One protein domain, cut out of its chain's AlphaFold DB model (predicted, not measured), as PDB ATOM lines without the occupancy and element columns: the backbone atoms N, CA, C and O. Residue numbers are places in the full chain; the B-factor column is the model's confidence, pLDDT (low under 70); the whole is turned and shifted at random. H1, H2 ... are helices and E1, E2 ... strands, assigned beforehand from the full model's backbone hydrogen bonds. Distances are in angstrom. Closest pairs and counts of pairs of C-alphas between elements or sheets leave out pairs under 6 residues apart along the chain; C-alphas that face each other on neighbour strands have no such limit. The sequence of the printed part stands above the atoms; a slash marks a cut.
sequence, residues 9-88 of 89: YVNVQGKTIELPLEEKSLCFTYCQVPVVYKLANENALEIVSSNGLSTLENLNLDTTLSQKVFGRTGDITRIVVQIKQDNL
ATOM      1  N   TYR A   9     163.634 151.312 185.950       93.19
ATOM      2  CA  TYR A   9     162.581 150.574 186.647       93.19
ATOM      3  C   TYR A   9     163.095 149.993 187.967       93.19
ATOM      4  O   TYR A   9     164.299 149.855 188.169       93.19
ATOM      5  N   VAL A  10     162.180 149.642 188.874       93.88
ATOM      6  CA  VAL A  10     162.514 148.971 190.139       93.88
ATOM      7  C   VAL A  10     162.213 147.480 190.011       93.88
ATOM      8  O   VAL A  10     161.058 147.096 189.805       93.88
ATOM      9  N   ASN A  11     163.241 146.643 190.131       93.25
ATOM     10  CA  ASN A  11     163.107 145.191 190.013       93.25
ATOM     11  C   ASN A  11     162.498 144.544 191.276       93.25
ATOM     12  O   ASN A  11     162.222 145.213 192.274       93.25
ATOM     13  N   VAL A  12     162.306 143.220 191.250       92.81
ATOM     14  CA  VAL A  12     161.711 142.469 192.377       92.81
ATOM     15  C   VAL A  12     162.561 142.506 193.657       92.81
ATOM     16  O   VAL A  12     162.036 142.273 194.740       92.81
ATOM     17  N   GLN A  13     163.854 142.843 193.561       93.19
ATOM     18  CA  GLN A  13     164.748 143.059 194.707       93.19
ATOM     19  C   GLN A  13     164.771 144.520 195.194       93.19
ATOM     20  O   GLN A  13     165.593 144.867 196.040       93.19
ATOM     21  N   GLY A  14     163.916 145.395 194.654       93.56
ATOM     22  CA  GLY A  14     163.856 146.806 195.040       93.56
ATOM     23  C   GLY A  14     165.011 147.657 194.506       93.56
ATOM     24  O   GLY A  14     165.195 148.783 194.962       93.56
ATOM     25  N   LYS A  15     165.801 147.145 193.554       94.25
ATOM     26  CA  LYS A  15     166.908 147.889 192.941       94.25
ATOM     27  C   LYS A  15     166.423 148.642 191.711       94.25
ATOM     28  O   LYS A  15     165.711 148.070 190.884       94.25
ATOM     29  N   THR A  16     166.857 149.891 191.578       94.94
ATOM     30  CA  THR A  16     166.710 150.656 190.338       94.94
ATOM     31  C   THR A  16     167.672 150.112 189.295       94.94
ATOM     32  O   THR A  16     168.869 150.002 189.559       94.94
ATOM     33  N   ILE A  17     167.140 149.763 188.132       93.81
ATOM     34  CA  ILE A  17     167.876 149.213 187.000       93.81
ATOM     35  C   ILE A  17     167.584 150.082 185.778       93.81
ATOM     36  O   ILE A  17     166.424 150.392 185.497       93.81
ATOM     37  N   GLU A  18     168.640 150.450 185.065       93.19
ATOM     38  CA  GLU A  18     168.569 151.122 183.770       93.19
ATOM     39  C   GLU A  18     168.304 150.091 182.666       93.19
ATOM     40  O   GLU A  18     168.879 148.997 182.666       93.19
ATOM     41  N   LEU A  19     167.409 150.420 181.737       90.56
ATOM     42  CA  LEU A  19     167.001 149.534 180.655       90.56
ATOM     43  C   LEU A  19     167.119 150.260 179.309       90.56
ATOM     44  O   LEU A  19     166.138 150.865 178.884       90.56
ATOM     45  N   PRO A  20     168.265 150.179 178.615       89.62
ATOM     46  CA  PRO A  20     168.439 150.854 177.336       89.62
ATOM     47  C   PRO A  20     167.453 150.316 176.295       89.62
ATOM     48  O   PRO A  20     167.277 149.096 176.144       89.62
ATOM     49  N   LEU A  21     166.807 151.239 175.583       91.00
ATOM     50  CA  LEU A  21     165.842 150.939 174.533       91.00
ATOM     51  C   LEU A  21     166.375 151.299 173.151       91.00
ATOM     52  O   LEU A  21     166.887 152.391 172.908       91.00
ATOM     53  N   GLU A  22     166.178 150.366 172.226       89.69
ATOM     54  CA  GLU A  22     166.424 150.577 170.806       89.69
ATOM     55  C   GLU A  22     165.298 151.408 170.180       89.69
ATOM     56  O   GLU A  22     164.175 151.474 170.693       89.69
ATOM     57  N   GLU A  23     165.573 152.025 169.032       91.69
ATOM     58  CA  GLU A  23     164.523 152.688 168.262       91.69
ATOM     59  C   GLU A  23     163.389 151.720 167.910       91.69
ATOM     60  O   GLU A  23     163.601 150.524 167.710       91.69
ATOM     61  N   LYS A  24     162.166 152.255 167.797       92.62
ATOM     62  CA  LYS A  24     160.948 151.468 167.529       92.62
ATOM     63  C   LYS A  24     160.661 150.405 168.596       92.62
ATOM     64  O   LYS A  24     160.031 149.382 168.309       92.62
ATOM     65  N   SER A  25     161.090 150.672 169.826       94.88
ATOM     66  CA  SER A  25     160.710 149.898 170.997       94.88
ATOM     67  C   SER A  25     160.023 150.767 172.048       94.88
ATOM     68  O   SER A  25     160.163 151.989 172.073       94.88
ATOM     69  N   LEU A  26     159.241 150.120 172.905       94.50
ATOM     70  CA  LEU A  26     158.697 150.708 174.125       94.50
ATOM     71  C   LEU A  26     158.847 149.706 175.261       94.50
ATOM     72  O   LEU A  26     158.906 148.497 175.025       94.50
ATOM     73  N   CYS A  27     158.860 150.188 176.498       95.50
ATOM     74  CA  CYS A  27     158.862 149.314 177.661       95.50
ATOM     75  C   CYS A  27     157.822 149.713 178.696       95.50
ATOM     76  O   CYS A  27     157.478 150.883 178.855       95.50
ATOM     77  N   PHE A  28     157.393 148.722 179.458       95.81
ATOM     78  CA  PHE A  28     156.641 148.886 180.691       95.81
ATOM     79  C   PHE A  28     157.010 147.743 181.636       95.81
ATOM     80  O   PHE A  28     157.763 146.839 181.280       95.81
ATOM     81  N   THR A  29     156.484 147.762 182.855       95.94
ATOM     82  CA  THR A  29     156.655 146.644 183.788       95.94
ATOM     83  C   THR A  29     155.332 145.959 184.053       95.94
ATOM     84  O   THR A  29     154.318 146.630 184.245       95.94
ATOM     85  N   TYR A  30     155.362 144.639 184.179       97.00
ATOM     86  CA  TYR A  30     154.246 143.847 184.675       97.00
ATOM     87  C   TYR A  30     154.752 142.911 185.774       97.00
ATOM     88  O   TYR A  30     155.746 142.218 185.588       97.00
ATOM     89  N   CYS A  31     154.136 142.945 186.960       96.12
ATOM     90  CA  CYS A  31     154.657 142.263 188.156       96.12
ATOM     91  C   CYS A  31     156.155 142.541 188.439       96.12
ATOM     92  O   CYS A  31     156.876 141.647 188.865       96.12
ATOM     93  N   GLN A  32     156.627 143.779 188.206       95.00
ATOM     94  CA  GLN A  32     158.048 144.184 188.304       95.00
ATOM     95  C   GLN A  32     159.014 143.446 187.358       95.00
ATOM     96  O   GLN A  32     160.230 143.594 187.478       95.00
ATOM     97  N   VAL A  33     158.487 142.709 186.381       96.25
ATOM     98  CA  VAL A  33     159.255 142.190 185.252       96.25
ATOM     99  C   VAL A  33     159.168 143.215 184.117       96.25
ATOM    100  O   VAL A  33     158.056 143.581 183.722       96.25
ATOM    101  N   PRO A  34     160.296 143.726 183.596       96.50
ATOM    102  CA  PRO A  34     160.291 144.617 182.448       96.50
ATOM    103  C   PRO A  34     159.872 143.853 181.189       96.50
ATOM    104  O   PRO A  34     160.420 142.796 180.862       96.50
ATOM    105  N   VAL A  35     158.906 144.420 180.478       97.88
ATOM    106  CA  VAL A  35     158.393 143.939 179.199       97.88
ATOM    107  C   VAL A  35     158.747 144.978 178.143       97.88
ATOM    108  O   VAL A  35     158.362 146.142 178.258       97.88
ATOM    109  N   VAL A  36     159.498 144.564 177.126       97.50
ATOM    110  CA  VAL A  36     159.944 145.428 176.029       97.50
ATOM    111  C   VAL A  36     159.290 144.971 174.743       97.50
ATOM    112  O   VAL A  36     159.546 143.864 174.290       97.50
ATOM    113  N   TYR A  37     158.467 145.819 174.146       97.62
ATOM    114  CA  TYR A  37     157.922 145.583 172.814       97.62
ATOM    115  C   TYR A  37     158.892 146.158 171.792       97.62
ATOM    116  O   TYR A  37     159.274 147.319 171.913       97.62
ATOM    117  N   LYS A  38     159.271 145.367 170.787       96.44
ATOM    118  CA  LYS A  38     160.077 145.808 169.644       96.44
ATOM    119  C   LYS A  38     159.416 145.374 168.341       96.44
ATOM    120  O   LYS A  38     158.936 144.245 168.231       96.44
ATOM    121  N   LEU A  39     159.388 146.272 167.356       97.19
ATOM    122  CA  LEU A  39     158.960 145.911 166.005       97.19
ATOM    123  C   LEU A  39     159.904 144.854 165.416       97.19
ATOM    124  O   LEU A  39     161.124 144.982 165.516       97.19
ATOM    125  N   ALA A  40     159.340 143.822 164.793       96.62
ATOM    126  CA  ALA A  40     160.084 142.715 164.200       96.62
ATOM    127  C   ALA A  40     159.382 142.163 162.949       96.62
ATOM    128  O   ALA A  40     158.228 142.486 162.669       96.62
ATOM    129  N   ASN A  41     160.083 141.308 162.201       96.56
ATOM    130  CA  ASN A  41     159.516 140.642 161.025       96.56
ATOM    131  C   ASN A  41     158.551 139.514 161.402       96.56
ATOM    132  O   ASN A  41     157.626 139.238 160.645       96.56
ATOM    133  N   GLU A  42     158.744 138.888 162.566       97.31
ATOM    134  CA  GLU A  42     157.906 137.800 163.064       97.31
ATOM    135  C   GLU A  42     157.525 138.002 164.529       97.31
ATOM    136  O   GLU A  42     158.198 138.711 165.277       97.31
ATOM    137  N   ASN A  43     156.405 137.391 164.917       98.19
ATOM    138  CA  ASN A  43     155.922 137.420 166.289       98.19
ATOM    139  C   ASN A  43     156.670 136.378 167.126       98.19
ATOM    140  O   ASN A  43     156.633 135.191 166.808       98.19
ATOM    141  N   ALA A  44     157.289 136.811 168.220       98.50
ATOM    142  CA  ALA A  44     157.984 135.924 169.145       98.50
ATOM    143  C   ALA A  44     158.101 136.543 170.542       98.50
ATOM    144  O   ALA A  44     158.031 137.762 170.713       98.50
ATOM    145  N   LEU A  45     158.342 135.696 171.539       98.44
ATOM    146  CA  LEU A  45     158.793 136.119 172.859       98.44
ATOM    147  C   LEU A  45     160.236 135.683 173.077       98.44
ATOM    148  O   LEU A  45     160.552 134.509 172.912       98.44
ATOM    149  N   GLU A  46     161.085 136.602 173.520       98.25
ATOM    150  CA  GLU A  46     162.379 136.274 174.115       98.25
ATOM    151  C   GLU A  46     162.254 136.403 175.637       98.25
ATOM    152  O   GLU A  46     161.967 137.480 176.170       98.25
ATOM    153  N   ILE A  47     162.457 135.299 176.348       98.12
ATOM    154  CA  ILE A  47     162.419 135.243 177.806       98.12
ATOM    155  C   ILE A  47     163.854 135.273 178.310       98.12
ATOM    156  O   ILE A  47     164.614 134.321 178.129       98.12
ATOM    157  N   VAL A  48     164.225 136.376 178.955       96.88
ATOM    158  CA  VAL A  48     165.513 136.497 179.632       96.88
ATOM    159  C   VAL A  48     165.322 136.037 181.066       96.88
ATOM    160  O   VAL A  48     164.529 136.606 181.823       96.88
ATOM    161  N   SER A  49     166.045 134.989 181.432       94.69
ATOM    162  CA  SER A  49     166.018 134.415 182.770       94.69
ATOM    163  C   SER A  49     167.414 134.335 183.375       94.69
ATOM    164  O   SER A  49     168.417 134.494 182.678       94.69
ATOM    165  N   SER A  50     167.489 134.026 184.668       87.06
ATOM    166  CA  SER A  50     168.751 133.699 185.349       87.06
ATOM    167  C   SER A  50     169.516 132.537 184.697       87.06
ATOM    168  O   SER A  50     170.737 132.475 184.807       87.06
ATOM    169  N   ASN A  51     168.814 131.654 183.979       89.81
ATOM    170  CA  ASN A  51     169.388 130.502 183.279       89.81
ATOM    171  C   ASN A  51     169.773 130.806 181.821       89.81
ATOM    172  O   ASN A  51     170.278 129.925 181.129       89.81
ATOM    173  N   GLY A  52     169.523 132.028 181.344       94.56
ATOM    174  CA  GLY A  52     169.797 132.453 179.974       94.56
ATOM    175  C   GLY A  52     168.543 132.830 179.190       94.56
ATOM    176  O   GLY A  52     167.491 133.136 179.761       94.56
ATOM    177  N   LEU A  53     168.698 132.842 177.868       96.69
ATOM    178  CA  LEU A  53     167.702 133.278 176.896       96.69
ATOM    179  C   LEU A  53     166.935 132.077 176.333       96.69
ATOM    180  O   LEU A  53     167.553 131.115 175.878       96.69
ATOM    181  N   SER A  54     165.609 132.160 176.296       96.81
ATOM    182  CA  SER A  54     164.771 131.247 175.515       96.81
ATOM    183  C   SER A  54     163.844 132.016 174.582       96.81
ATOM    184  O   SER A  54     163.415 133.124 174.900       96.81
ATOM    185  N   THR A  55     163.528 131.424 173.432       97.81
ATOM    186  CA  THR A  55     162.658 132.035 172.421       97.81
ATOM    187  C   THR A  55     161.422 131.173 172.204       97.81
ATOM    188  O   THR A  55     161.530 129.953 172.089       97.81
ATOM    189  N   LEU A  56     160.254 131.810 172.144       98.00
ATOM    190  CA  LEU A  56     158.971 131.188 171.833       98.00
ATOM    191  C   LEU A  56     158.435 131.784 170.529       98.00
ATOM    192  O   LEU A  56     158.303 133.001 170.420       98.00
ATOM    193  N   GLU A  57     158.061 130.942 169.567       97.00
ATOM    194  CA  GLU A  57     157.478 131.354 168.274       97.00
ATOM    195  C   GLU A  57     155.971 131.664 168.382       97.00
ATOM    196  O   GLU A  57     155.157 131.315 167.529       97.00
ATOM    197  N   ASN A  58     155.562 132.262 169.497       95.94
ATOM    198  CA  ASN A  58     154.206 132.729 169.746       95.94
ATOM    199  C   ASN A  58     154.248 133.870 170.775       95.94
ATOM    200  O   ASN A  58     155.299 134.157 171.341       95.94
ATOM    201  N   LEU A  59     153.109 134.523 171.018       97.56
ATOM    202  CA  LEU A  59     152.997 135.657 171.949       97.56
ATOM    203  C   LEU A  59     152.392 135.278 173.310       97.56
ATOM    204  O   LEU A  59     151.855 136.135 174.005       97.56
ATOM    205  N   ASN A  60     152.455 134.000 173.692       97.25
ATOM    206  CA  ASN A  60     151.864 133.490 174.922       97.25
ATOM    207  C   ASN A  60     152.935 132.883 175.832       97.25
ATOM    208  O   ASN A  60     153.780 132.097 175.411       97.25
ATOM    209  N   LEU A  61     152.853 133.207 177.119       97.31
ATOM    210  CA  LEU A  61     153.553 132.450 178.148       97.31
ATOM    211  C   LEU A  61     152.733 131.206 178.486       97.31
ATOM    212  O   LEU A  61     151.510 131.280 178.616       97.31
ATOM    213  N   ASP A  62     153.404 130.075 178.683       96.62
ATOM    214  CA  ASP A  62     152.754 128.909 179.273       96.62
ATOM    215  C   ASP A  62     152.448 129.141 180.766       96.62
ATOM    216  O   ASP A  62     152.828 130.155 181.371       96.62
ATOM    217  N   THR A  63     151.739 128.196 181.382       98.06
ATOM    218  CA  THR A  63     151.376 128.268 182.802       98.06
ATOM    219  C   THR A  63     152.603 128.401 183.706       98.06
ATOM    220  O   THR A  63     152.580 129.184 184.655       98.06
ATOM    221  N   THR A  64     153.682 127.682 183.404       97.00
ATOM    222  CA  THR A  64     154.903 127.657 184.218       97.00
ATOM    223  C   THR A  64     155.603 129.014 184.208       97.00
ATOM    224  O   THR A  64     155.975 129.542 185.258       97.00
ATOM    225  N   LEU A  65     155.769 129.616 183.029       96.81
ATOM    226  CA  LEU A  65     156.373 130.935 182.861       96.81
ATOM    227  C   LEU A  65     155.478 132.031 183.448       96.81
ATOM    228  O   LEU A  65     155.969 132.909 184.157       96.81
ATOM    229  N   SER A  66     154.165 131.942 183.231       98.06
ATOM    230  CA  SER A  66     153.195 132.886 183.797       98.06
ATOM    231  C   SER A  66     153.238 132.892 185.326       98.06
ATOM    232  O   SER A  66     153.279 133.957 185.940       98.06
ATOM    233  N   GLN A  67     153.314 131.717 185.959       98.19
ATOM    234  CA  GLN A  67     153.440 131.593 187.414       98.19
ATOM    235  C   GLN A  67     154.711 132.256 187.955       98.19
ATOM    236  O   GLN A  67     154.648 132.910 188.996       98.19
ATOM    237  N   LYS A  68     155.844 132.159 187.247       96.94
ATOM    238  CA  LYS A  68     157.087 132.847 187.639       96.94
ATOM    239  C   LYS A  68     156.944 134.370 187.606       96.94
ATOM    240  O   LYS A  68     157.377 135.043 188.542       96.94
ATOM    241  N   VAL A  69     156.290 134.909 186.572       97.44
ATOM    242  CA  VAL A  69     155.994 136.350 186.468       97.44
ATOM    243  C   VAL A  69     155.050 136.789 187.587       97.44
ATOM    244  O   VAL A  69     155.361 137.720 188.328       97.44
ATOM    245  N   PHE A  70     153.910 136.112 187.752       97.94
ATOM    246  CA  PHE A  70     152.915 136.473 188.766       97.94
ATOM    247  C   PHE A  70     153.470 136.358 190.188       97.94
ATOM    248  O   PHE A  70     153.211 137.228 191.018       97.94
ATOM    249  N   GLY A  71     154.268 135.320 190.444       97.31
ATOM    250  CA  GLY A  71     154.913 135.064 191.727       97.31
ATOM    251  C   GLY A  71     156.096 135.978 192.034       97.31
ATOM    252  O   GLY A  71     156.643 135.879 193.127       97.31
ATOM    253  N   ARG A  72     156.500 136.858 191.101       95.81
ATOM    254  CA  ARG A  72     157.653 137.762 191.255       95.81
ATOM    255  C   ARG A  72     158.914 137.018 191.703       95.81
ATOM    256  O   ARG A  72     159.683 137.535 192.509       95.81
ATOM    257  N   THR A  73     159.126 135.801 191.191       95.88
ATOM    258  CA  THR A  73     160.206 134.922 191.678       95.88
ATOM    259  C   THR A  73     161.592 135.507 191.419       95.88
ATOM    260  O   THR A  73     162.554 135.153 192.092       95.88
ATOM    261  N   GLY A  74     161.696 136.418 190.447       94.50
ATOM    262  CA  GLY A  74     162.959 136.975 189.972       94.50
ATOM    263  C   GLY A  74     163.665 136.090 188.949       94.50
ATOM    264  O   GLY A  74     164.694 136.503 188.424       94.50
ATOM    265  N   ASP A  75     163.106 134.918 188.625       96.00
ATOM    266  CA  ASP A  75     163.683 134.014 187.626       96.00
ATOM    267  C   ASP A  75     163.628 134.615 186.225       96.00
ATOM    268  O   ASP A  75     164.582 134.478 185.466       96.00
ATOM    269  N   ILE A  76     162.509 135.261 185.880       96.88
ATOM    270  CA  ILE A  76     162.337 135.989 184.619       96.88
ATOM    271  C   ILE A  76     162.704 137.442 184.886       96.88
ATOM    272  O   ILE A  76     162.004 138.152 185.608       96.88
ATOM    273  N   THR A  77     163.817 137.875 184.307       95.19
ATOM    274  CA  THR A  77     164.386 139.205 184.535       95.19
ATOM    275  C   THR A  77     163.961 140.207 183.473       95.19
ATOM    276  O   THR A  77     163.978 141.404 183.749       95.19
ATOM    277  N   ARG A  78     163.562 139.740 182.280       96.50
ATOM    278  CA  ARG A  78     163.022 140.562 181.189       96.50
ATOM    279  C   ARG A  78     162.243 139.702 180.199       96.50
ATOM    280  O   ARG A  78     162.603 138.557 179.942       96.50
ATOM    281  N   ILE A  79     161.205 140.284 179.610       98.19
ATOM    282  CA  ILE A  79     160.483 139.717 178.468       98.19
ATOM    283  C   ILE A  79     160.629 140.685 177.300       98.19
ATOM    284  O   ILE A  79     160.355 141.877 177.449       98.19
ATOM    285  N   VAL A  80     161.050 140.189 176.142       98.12
ATOM    286  CA  VAL A  80     161.035 140.960 174.897       98.12
ATOM    287  C   VAL A  80     159.950 140.397 173.994       98.12
ATOM    288  O   VAL A  80     159.970 139.223 173.642       98.12
ATOM    289  N   VAL A  81     159.000 141.246 173.628       98.44
ATOM    290  CA  VAL A  81     157.916 140.939 172.703       98.44
ATOM    291  C   VAL A  81     158.314 141.453 171.330       98.44
ATOM    292  O   VAL A  81     158.372 142.660 171.098       98.44
ATOM    293  N   GLN A  82     158.607 140.531 170.423       98.19
ATOM    294  CA  GLN A  82     158.753 140.824 169.007       98.19
ATOM    295  C   GLN A  82     157.364 140.873 168.383       98.19
ATOM    296  O   GLN A  82     156.626 139.891 168.459       98.19
ATOM    297  N   ILE A  83     156.994 142.015 167.803       97.75
ATOM    298  CA  ILE A  83     155.665 142.211 167.225       97.75
ATOM    299  C   ILE A  83     155.760 142.688 165.775       97.75
ATOM    300  O   ILE A  83     156.477 143.642 165.469       97.75
ATOM    301  N   LYS A  84     155.022 142.033 164.872       97.56
ATOM    302  CA  LYS A  84     154.916 142.486 163.475       97.56
ATOM    303  C   LYS A  84     154.128 143.782 163.403       97.56
ATOM    304  O   LYS A  84     153.124 143.929 164.104       97.56
ATOM    305  N   GLN A  85     154.526 144.666 162.490       95.69
ATOM    306  CA  GLN A  85     153.855 145.949 162.271       95.69
ATOM    307  C   GLN A  85     152.353 145.792 161.968       95.69
ATOM    308  O   GLN A  85     151.563 146.601 162.440       95.69
ATOM    309  N   ASP A  86     151.951 144.711 161.293       96.19
ATOM    310  CA  ASP A  86     150.551 144.407 160.954       96.19
ATOM    311  C   ASP A  86     149.642 144.172 162.180       96.19
ATOM    312  O   ASP A  86     148.421 144.151 162.053       96.19
ATOM    313  N   ASN A  87     150.218 143.988 163.376       94.56
ATOM    314  CA  ASN A  87     149.463 143.864 164.630       94.56
ATOM    315  C   ASN A  87     149.196 145.221 165.306       94.56
ATOM    316  O   ASN A  87     148.529 145.263 166.342       94.56
ATOM    317  N   LEU A  88     149.740 146.318 164.774       93.75
ATOM    318  CA  LEU A  88     149.604 147.661 165.339       93.75
ATOM    319  C   LEU A  88     148.499 148.452 164.618       93.75
ATOM    320  O   LEU A  88     148.184 148.179 163.461       93.75
TER     321      LEU A  88
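AT A GLANCE: This is residues 9 to 88 of the 89 residues of an uncharacterized protein of Cyclobacteriaceae bacterium (UniProt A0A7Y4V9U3). This is a single wall of five strands, strongly twisted from edge to edge, with one short helix, H1, over one face near an end of the strands. Before the wall, residues 9 to 18 make a small loop beyond its E2 edge; there residues 9 to 10 pair antiparallel with residues 16 to 17 of E1. The printed part has 80 residues, with named elements in the order E1, E2, E3, E4, E5, H1, E6, and its class is mostly strand. The sheet is mixed, in the order E2, E3, E6, E4, E5. The whole is compact, with a radius of gyration of the C-alphas of 12.5 A and spans of 36 by 27 by 20 A.

HOW THE PARTS SIT: Start at E1, residues 16 to 18, which pairs with no named strand. After it, E2, residues 25 to 30, is an edge strand and forms an antiparallel hairpin with E3, residues 33 to 39; look for N 28 and O 35, 3.0 A apart. E1 and E2 are apart. Next come E4, residues 44 to 49, and E5, residues 52 to 56, the other edge strand; they form a second hairpin, with N 47 and O 54 at 2.8 A. Then find H1, residues 63 to 70, where every O i to N i+4 pair is within hydrogen-bond range. E6, residues 76 to 83, is the parallel neighbour of E3, at 21 degrees, with N 81 and O 36 at 2.8 A. On its other side E6 is antiparallel to E4, at 166 degrees, with N 46 and O 80 at 2.9 A. E5, H1 and E6 form a split strand-helix-strand unit, two strands running the same way with E4 between them in the sheet, and its crossover is right-handed. H1 is on the sheet at a height of 10.3 A, over E6 and only just over E3, where 3 of its C-alphas fall. It runs slantwise to the strands, at 54 degrees to E6 on the local plane, and its rise of 37 degrees is only just short of standing up from the sheet. The closest C-alphas of H1 and E6 are those of Val 69 and Ile 76, 6.6 A apart.

IN THESE COORDINATES: Find C-alpha 16 at (166.710, 150.656, 190.338), where E1 begins; it is 6.8 A long. E2 measures 16.3 A, E3 19.6 A, E4 15.9 A and E5 13.6 A. H1 starts at C-alpha 63, (151.376, 128.268, 182.802), and runs 10.3 A. E6, the longest strand by residues, runs 19.6 A to C-alpha 83 at (155.665, 142.211, 167.225).

THE WHOLE: The two C-alphas farthest apart are those of Gly 14 and Asp 86, at 36.7 A. The printed part has no cut, and no link between named elements is long. The mean pLDDT of the printed part is 95.7, and no printed residue is under 70.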